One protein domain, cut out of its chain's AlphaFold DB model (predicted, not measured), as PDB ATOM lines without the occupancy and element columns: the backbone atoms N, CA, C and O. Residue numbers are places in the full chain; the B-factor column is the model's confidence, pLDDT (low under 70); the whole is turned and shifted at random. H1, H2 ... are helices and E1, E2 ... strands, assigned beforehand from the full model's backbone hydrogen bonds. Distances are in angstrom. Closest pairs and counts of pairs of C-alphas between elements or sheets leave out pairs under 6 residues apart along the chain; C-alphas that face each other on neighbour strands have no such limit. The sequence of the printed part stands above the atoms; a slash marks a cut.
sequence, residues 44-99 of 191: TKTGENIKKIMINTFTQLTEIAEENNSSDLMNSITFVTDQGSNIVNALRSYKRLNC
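What this domain is: This is residues 44 to 99 of the 191 residues of an uncharacterized protein of Acyrthosiphon pisum (UniProt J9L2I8). One long helix, H1, makes the long side of this domain, and the rest of the chain folds back over it: H2 starts close to H1, at Ser 70 near Thr 59, and leads away from it about perpendicular, H3 packs on the first turns of H1, and a small ribbon of two short parallel strands, E1 and E2, lies away from H1 and apart from it. H2 and H3 stand apart from each other along H1. The printed part has 56 residues with three named helices and two named strands, in the order H1, H2, E1, H3, E2; the sheet's order is E1, E2, parallel, and the class is mostly helix. The whole is compact, with a radius of gyration of the C-alphas of 11.6 A and spans of 34 by 24 by 15 A.

Where its parts are: Find C-alpha 47 at (-25.879, -33.691, -0.747); from there H1, residues 47 to 64, runs 25.8 A to C-alpha 64 at (-43.686, -30.256, -19.137). Next look at residues 70 to 76 for H2, 10.2 A long. Residues 79 to 81 are the strand E1, 6.3 A long. Residues 85 to 90 are H3, 8.6 A long. The last element, E2, is residues 96 to 98, 6.8 A long, and ends with C-alpha 98 at (-20.602, -19.159, -5.848).

How they stand to each other: Begin with H1, which touches H3 with its residues 47 to 51 alone; the closest C-alphas, those of Gly 47 and Asn 86, are 4.2 A apart. These two helices run the same way at a steep tilt of 42 degrees. Farther along, H1 touches H2 with residues 55 to 62 alone, and the closest C-alphas are those of Thr 59 and Ser 70, 4.8 A apart. The lines of H1 and H2 are about perpendicular, at 76 degrees. H2 and H3 are apart, and H1 is apart from E1 and from E2. Look next at E1 and E2, parallel neighbours with 31 degrees between their directions: N 97 and O 79 are 2.8 A apart and N 81 and O 97 are 3.2 A apart, both within hydrogen-bond range. E1, H3 and E2 form a strand-helix-strand unit, two parallel neighbour strands with a helix between them in the chain, and its crossover is right-handed. In H1, H2 and H3 every O i to N i+4 pair is within hydrogen-bond range.

The domain as a whole: The two C-alphas farthest apart, those of Glu 66 and Ser 85, are 33.8 A from each other. The printed part runs from residue 44 to 99 with no cut, and its four links between named elements are tight. The mean pLDDT of the printed part is 86.3; look for the model's low confidence, under 70, at residues 64 to 71, of which 64 belongs to H1 and 70 to 71 belong to H2.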
ATOM      1  N   THR A  44     -34.067 -35.075   5.196       92.38
ATOM      2  CA  THR A  44     -32.775 -34.512   5.595       92.38
ATOM      3  C   THR A  44     -32.071 -33.895   4.386       92.38
ATOM      4  O   THR A  44     -31.992 -34.501   3.315       92.38
ATOM      5  N   LYS A  45     -31.511 -32.694   4.557       92.81
ATOM      6  CA  LYS A  45     -30.811 -31.932   3.507       92.81
ATOM      7  C   LYS A  45     -29.372 -32.409   3.280       92.81
ATOM      8  O   LYS A  45     -28.443 -31.629   3.470       92.81
ATOM      9  N   THR A  46     -29.168 -33.673   2.918       95.75
ATOM     10  CA  THR A  46     -27.846 -34.197   2.515       95.75
ATOM     11  C   THR A  46     -27.524 -33.833   1.063       95.75
ATOM     12  O   THR A  46     -28.415 -33.437   0.310       95.75
ATOM     13  N   GLY A  47     -26.259 -33.956   0.647       94.38
ATOM     14  CA  GLY A  47     -25.879 -33.691  -0.747       94.38
ATOM     15  C   GLY A  47     -26.565 -34.642  -1.735       94.38
ATOM     16  O   GLY A  47     -27.040 -34.214  -2.784       94.38
ATOM     17  N   GLU A  48     -26.697 -35.914  -1.368       95.19
ATOM     18  CA  GLU A  48     -27.367 -36.945  -2.159       95.19
ATOM     19  C   GLU A  48     -28.862 -36.646  -2.326       95.19
ATOM     20  O   GLU A  48     -29.376 -36.694  -3.446       95.19
ATOM     21  N   ASN A  49     -29.549 -36.275  -1.240       95.38
ATOM     22  CA  ASN A  49     -30.981 -35.973  -1.280       95.38
ATOM     23  C   ASN A  49     -31.255 -34.698  -2.085       95.38
ATOM     24  O   ASN A  49     -32.156 -34.677  -2.924       95.38
ATOM     25  N   ILE A  50     -30.422 -33.665  -1.912       94.88
ATOM     26  CA  ILE A  50     -30.486 -32.445  -2.727       94.88
ATOM     27  C   ILE A  50     -30.315 -32.785  -4.209       94.88
ATOM     28  O   ILE A  50     -31.140 -32.372  -5.022       94.88
ATOM     29  N   LYS A  51     -29.292 -33.573  -4.569       93.06
ATOM     30  CA  LYS A  51     -29.053 -33.977  -5.961       93.06
ATOM     31  C   LYS A  51     -30.256 -34.722  -6.541       93.06
ATOM     32  O   LYS A  51     -30.701 -34.393  -7.638       93.06
ATOM     33  N   LYS A  52     -30.809 -35.681  -5.793       92.00
ATOM     34  CA  LYS A  52     -31.995 -36.453  -6.190       92.00
ATOM     35  C   LYS A  52     -33.205 -35.552  -6.445       92.00
ATOM     36  O   LYS A  52     -33.854 -35.683  -7.480       92.00
ATOM     37  N   ILE A  53     -33.491 -34.615  -5.541       91.06
ATOM     38  CA  ILE A  53     -34.606 -33.667  -5.696       91.06
ATOM     39  C   ILE A  53     -34.400 -32.758  -6.907       91.06
ATOM     40  O   ILE A  53     -35.357 -32.502  -7.639       91.06
ATOM     41  N   MET A  54     -33.178 -32.270  -7.131       89.81
ATOM     42  CA  MET A  54     -32.877 -31.425  -8.285       89.81
ATOM     43  C   MET A  54     -33.101 -32.183  -9.591       89.81
ATOM     44  O   MET A  54     -33.844 -31.686 -10.428       89.81
ATOM     45  N   ILE A  55     -32.564 -33.400  -9.725       88.56
ATOM     46  CA  ILE A  55     -32.790 -34.247 -10.907       88.56
ATOM     47  C   ILE A  55     -34.288 -34.445 -11.143       88.56
ATOM     48  O   ILE A  55     -34.772 -34.156 -12.230       88.56
ATOM     49  N   ASN A  56     -35.041 -34.849 -10.117       87.44
ATOM     50  CA  ASN A  56     -36.487 -35.047 -10.243       87.44
ATOM     51  C   ASN A  56     -37.220 -33.763 -10.658       87.44
ATOM     52  O   ASN A  56     -38.159 -33.816 -11.444       87.44
ATOM     53  N   THR A  57     -36.793 -32.610 -10.137       86.94
ATOM     54  CA  THR A  57     -37.383 -31.311 -10.484       86.94
ATOM     55  C   THR A  57     -37.100 -30.950 -11.938       86.94
ATOM     56  O   THR A  57     -38.023 -30.572 -12.648       86.94
ATOM     57  N   PHE A  58     -35.858 -31.096 -12.403       85.19
ATOM     58  CA  PHE A  58     -35.508 -30.807 -13.793       85.19
ATOM     59  C   PHE A  58     -36.146 -31.799 -14.769       85.19
ATOM     60  O   PHE A  58     -36.585 -31.366 -15.825       85.19
ATOM     61  N   THR A  59     -36.294 -33.077 -14.399       82.69
ATOM     62  CA  THR A  59     -37.054 -34.055 -15.195       82.69
ATOM     63  C   THR A  59     -38.516 -33.649 -15.351       82.69
ATOM     64  O   THR A  59     -39.011 -33.613 -16.471       82.69
ATOM     65  N   GLN A  60     -39.182 -33.257 -14.259       80.88
ATOM     66  CA  GLN A  60     -40.560 -32.751 -14.320       80.88
ATOM     67  C   GLN A  60     -40.668 -31.518 -15.225       80.88
ATOM     68  O   GLN A  60     -41.614 -31.402 -15.994       80.88
ATOM     69  N   LEU A  61     -39.692 -30.607 -15.165       78.00
ATOM     70  CA  LEU A  61     -39.679 -29.417 -16.020       78.00
ATOM     71  C   LEU A  61     -39.482 -29.762 -17.503       78.00
ATOM     72  O   LEU A  61     -40.162 -29.175 -18.338       78.00
ATOM     73  N   THR A  62     -38.606 -30.711 -17.840       75.44
ATOM     74  CA  THR A  62     -38.411 -31.148 -19.235       75.44
ATOM     75  C   THR A  62     -39.603 -31.922 -19.787       75.44
ATOM     76  O   THR A  62     -39.954 -31.734 -20.947       75.44
ATOM     77  N   GLU A  63     -40.269 -32.736 -18.959       71.75
ATOM     78  CA  GLU A  63     -41.506 -33.434 -19.338       71.75
ATOM     79  C   GLU A  63     -42.637 -32.442 -19.646       71.75
ATOM     80  O   GLU A  63     -43.382 -32.639 -20.602       71.75
ATOM     81  N   ILE A  64     -42.734 -31.348 -18.879       67.12
ATOM     82  CA  ILE A  64     -43.686 -30.256 -19.137       67.12
ATOM     83  C   ILE A  64     -43.334 -29.492 -20.427       67.12
ATOM     84  O   ILE A  64     -44.231 -28.975 -21.088       67.12
ATOM     85  N   ALA A  65     -42.052 -29.419 -20.788       61.84
ATOM     86  CA  ALA A  65     -41.560 -28.687 -21.956       61.84
ATOM     87  C   ALA A  65     -41.509 -29.518 -23.259       61.84
ATOM     88  O   ALA A  65     -41.017 -29.011 -24.262       61.84
ATOM     89  N   GLU A  66     -41.996 -30.768 -23.262       62.47
ATOM     90  CA  GLU A  66     -41.949 -31.705 -24.407       62.47
ATOM     91  C   GLU A  66     -40.525 -31.993 -24.956       62.47
ATOM     92  O   GLU A  66     -40.362 -32.455 -26.087       62.47
ATOM     93  N   GLU A  67     -39.470 -31.787 -24.153       59.38
ATOM     94  CA  GLU A  67     -38.070 -32.036 -24.537       59.38
ATOM     95  C   GLU A  67     -37.505 -33.311 -23.875       59.38
ATOM     96  O   GLU A  67     -37.475 -33.465 -22.655       59.38
ATOM     97  N   ASN A  68     -37.007 -34.247 -24.689       54.22
ATOM     98  CA  ASN A  68     -36.697 -35.633 -24.300       54.22
ATOM     99  C   ASN A  68     -35.331 -35.876 -23.607       54.22
ATOM    100  O   ASN A  68     -34.753 -36.943 -23.806       54.22
ATOM    101  N   ASN A  69     -34.780 -34.965 -22.787       59.62
ATOM    102  CA  ASN A  69     -33.599 -35.328 -21.972       59.62
ATOM    103  C   ASN A  69     -33.287 -34.394 -20.781       59.62
ATOM    104  O   ASN A  69     -32.615 -33.369 -20.906       59.62
ATOM    105  N   SER A  70     -33.671 -34.804 -19.570       60.25
ATOM    106  CA  SER A  70     -33.447 -34.028 -18.337       60.25
ATOM    107  C   SER A  70     -31.988 -33.954 -17.875       60.25
ATOM    108  O   SER A  70     -31.563 -32.961 -17.277       60.25
ATOM    109  N   SER A  71     -31.193 -34.989 -18.172       61.38
ATOM    110  CA  SER A  71     -29.764 -35.026 -17.833       61.38
ATOM    111  C   SER A  71     -28.968 -33.994 -18.638       61.38
ATOM    112  O   SER A  71     -28.032 -33.385 -18.114       61.38
ATOM    113  N   ASP A  72     -29.389 -33.741 -19.879       71.12
ATOM    114  CA  ASP A  72     -28.734 -32.795 -20.779       71.12
ATOM    115  C   ASP A  72     -28.987 -31.353 -20.330       71.12
ATOM    116  O   ASP A  72     -28.071 -30.527 -20.357       71.12
ATOM    117  N   LEU A  73     -30.184 -31.071 -19.804       79.44
ATOM    118  CA  LEU A  73     -30.536 -29.753 -19.283       79.44
ATOM    119  C   LEU A  73     -29.684 -29.364 -18.066       79.44
ATOM    120  O   LEU A  73     -29.127 -28.270 -18.012       79.44
ATOM    121  N   MET A  74     -29.512 -30.253 -17.085       85.62
ATOM    122  CA  MET A  74     -28.667 -29.925 -15.927       85.62
ATOM    123  C   MET A  74     -27.195 -29.702 -16.318       85.62
ATOM    124  O   MET A  74     -26.504 -28.921 -15.665       85.62
ATOM    125  N   ASN A  75     -26.711 -30.353 -17.380       87.31
ATOM    126  CA  ASN A  75     -25.352 -30.163 -17.897       87.31
ATOM    127  C   ASN A  75     -25.170 -28.841 -18.664       87.31
ATOM    128  O   ASN A  75     -24.051 -28.319 -18.728       87.31
ATOM    129  N   SER A  76     -26.245 -28.288 -19.233       86.44
ATOM    130  CA  SER A  76     -26.222 -27.002 -19.937       86.44
ATOM    131  C   SER A  76     -26.412 -25.798 -19.004       86.44
ATOM    132  O   SER A  76     -26.034 -24.680 -19.359       86.44
ATOM    133  N   ILE A  77     -26.908 -26.017 -17.784       89.62
ATOM    134  CA  ILE A  77     -27.140 -24.971 -16.783       89.62
ATOM    135  C   ILE A  77     -25.869 -24.645 -15.989       89.62
ATOM    136  O   ILE A  77     -25.092 -25.515 -15.593       89.62
ATOM    137  N   THR A  78     -25.688 -23.354 -15.697       94.31
ATOM    138  CA  THR A  78     -24.748 -22.893 -14.669       94.31
ATOM    139  C   THR A  78     -25.509 -22.580 -13.388       94.31
ATOM    140  O   THR A  78     -26.291 -21.634 -13.330       94.31
ATOM    141  N   PHE A  79     -25.270 -23.366 -12.344       95.06
ATOM    142  CA  PHE A  79     -25.914 -23.190 -11.048       95.06
ATOM    143  C   PHE A  79     -25.220 -22.100 -10.234       95.06
ATOM    144  O   PHE A  79     -23.998 -22.100 -10.116       95.06
ATOM    145  N   VAL A  80     -25.984 -21.211  -9.604       95.44
ATOM    146  CA  VAL A  80     -25.457 -20.235  -8.638       95.44
ATOM    147  C   VAL A  80     -25.991 -20.591  -7.257       95.44
ATOM    148  O   VAL A  80     -27.195 -20.545  -7.026       95.44
ATOM    149  N   THR A  81     -25.107 -20.966  -6.332       94.69
ATOM    150  CA  THR A  81     -25.498 -21.422  -4.984       94.69
ATOM    151  C   THR A  81     -24.635 -20.782  -3.909       94.69
ATOM    152  O   THR A  81     -23.534 -20.302  -4.187       94.69
ATOM    153  N   ASP A  82     -25.083 -20.812  -2.654       92.25
ATOM    154  CA  ASP A  82     -24.177 -20.569  -1.528       92.25
ATOM    155  C   ASP A  82     -23.071 -21.648  -1.432       92.25
ATOM    156  O   ASP A  82     -23.000 -22.579  -2.247       92.25
ATOM    157  N   GLN A  83     -22.167 -21.488  -0.460       91.19
ATOM    158  CA  GLN A  83     -21.076 -22.433  -0.200       91.19
ATOM    159  C   GLN A  83     -21.440 -23.499   0.847       91.19
ATOM    160  O   GLN A  83     -20.553 -24.076   1.475       91.19
ATOM    161  N   GLY A  84     -22.730 -23.785   1.046       91.94
ATOM    162  CA  GLY A  84     -23.165 -24.871   1.915       91.94
ATOM    163  C   GLY A  84     -22.580 -26.207   1.452       91.94
ATOM    164  O   GLY A  84     -22.703 -26.584   0.286       91.94
ATOM    165  N   SER A  85     -21.955 -26.951   2.365       94.75
ATOM    166  CA  SER A  85     -21.245 -28.198   2.039       94.75
ATOM    167  C   SER A  85     -22.116 -29.192   1.260       94.75
ATOM    168  O   SER A  85     -21.664 -29.780   0.279       94.75
ATOM    169  N   ASN A  86     -23.386 -29.330   1.641       96.75
ATOM    170  CA  ASN A  86     -24.305 -30.277   1.014       96.75
ATOM    171  C   ASN A  86     -24.689 -29.871  -0.416       96.75
ATOM    172  O   ASN A  86     -24.651 -30.722  -1.300       96.75
ATOM    173  N   ILE A  87     -24.988 -28.592  -0.684       95.06
ATOM    174  CA  ILE A  87     -25.315 -28.136  -2.050       95.06
ATOM    175  C   ILE A  87     -24.079 -28.162  -2.959       95.06
ATOM    176  O   ILE A  87     -24.170 -28.557  -4.121       95.06
ATOM    177  N   VAL A  88     -22.903 -27.832  -2.414       96.38
ATOM    178  CA  VAL A  88     -21.625 -27.947  -3.127       96.38
ATOM    179  C   VAL A  88     -21.347 -29.401  -3.509       96.38
ATOM    180  O   VAL A  88     -20.944 -29.667  -4.639       96.38
ATOM    181  N   ASN A  89     -21.590 -30.350  -2.602       96.75
ATOM    182  CA  ASN A  89     -21.420 -31.776  -2.880       96.75
ATOM    183  C   ASN A  89     -22.439 -32.291  -3.903       96.75
ATOM    184  O   ASN A  89     -22.049 -32.994  -4.835       96.75
ATOM    185  N   ALA A  90     -23.710 -31.900  -3.773       96.12
ATOM    186  CA  ALA A  90     -24.781 -32.284  -4.692       96.12
ATOM    187  C   ALA A  90     -24.471 -31.901  -6.147       96.12
ATOM    188  O   ALA A  90     -24.727 -32.673  -7.072       96.12
ATOM    189  N   LEU A  91     -23.889 -30.712  -6.333       95.12
ATOM    190  CA  LEU A  91     -23.638 -30.116  -7.642       95.12
ATOM    191  C   LEU A  91     -22.179 -30.191  -8.096       95.12
ATOM    192  O   LEU A  91     -21.812 -29.551  -9.078       95.12
ATOM    193  N   ARG A  92     -21.340 -30.983  -7.419       94.62
ATOM    194  CA  ARG A  92     -19.896 -31.064  -7.694       94.62
ATOM    195  C   ARG A  92     -19.570 -31.435  -9.147       94.62
ATOM    196  O   ARG A  92     -18.536 -31.019  -9.654       94.62
ATOM    197  N   SER A  93     -20.433 -32.215  -9.798       93.56
ATOM    198  CA  SER A  93     -20.270 -32.663 -11.187       93.56
ATOM    199  C   SER A  93     -20.798 -31.687 -12.245       93.56
ATOM    200  O   SER A  93     -20.663 -31.979 -13.427       93.56
ATOM    201  N   TYR A  94     -21.411 -30.565 -11.855       93.69
ATOM    202  CA  TYR A  94     -22.029 -29.602 -12.776       93.69
ATOM    203  C   TYR A  94     -21.306 -28.251 -12.754       93.69
ATOM    204  O   TYR A  94     -20.539 -27.947 -11.837       93.69
ATOM    205  N   LYS A  95     -21.583 -27.401 -13.751       95.12
ATOM    206  CA  LYS A  95     -21.097 -26.016 -13.754       95.12
ATOM    207  C   LYS A  95     -21.763 -25.253 -12.612       95.12
ATOM    208  O   LYS A  95     -22.975 -25.053 -12.612       95.12
ATOM    209  N   ARG A  96     -20.966 -24.821 -11.634       96.06
ATOM    210  CA  ARG A  96     -21.453 -24.126 -10.440       96.06
ATOM    211  C   ARG A  96     -20.602 -22.903 -10.126       96.06
ATOM    212  O   ARG A  96     -19.381 -22.992 -10.034       96.06
ATOM    213  N   LEU A  97     -21.267 -21.781  -9.889       96.62
ATOM    214  CA  LEU A  97     -20.694 -20.543  -9.384       96.62
ATOM    215  C   LEU A  97     -21.114 -20.322  -7.929       96.62
ATOM    216  O   LEU A  97     -22.165 -20.775  -7.468       96.62
ATOM    217  N   ASN A  98     -20.275 -19.595  -7.198       94.69
ATOM    218  CA  ASN A  98     -20.602 -19.159  -5.848       94.69
ATOM    219  C   ASN A  98     -21.517 -17.930  -5.903       94.69
ATOM    220  O   ASN A  98     -21.296 -17.006  -6.684       94.69
ATOM    221  N   CYS A  99     -22.510 -17.896  -5.026       93.56
ATOM    222  CA  CYS A  99     -23.365 -16.740  -4.824       93.56
ATOM    223  C   CYS A  99     -22.544 -15.573  -4.254       93.56
ATOM    224  O   CYS A  99     -21.985 -15.674  -3.158       93.56
TER     225      CYS A  99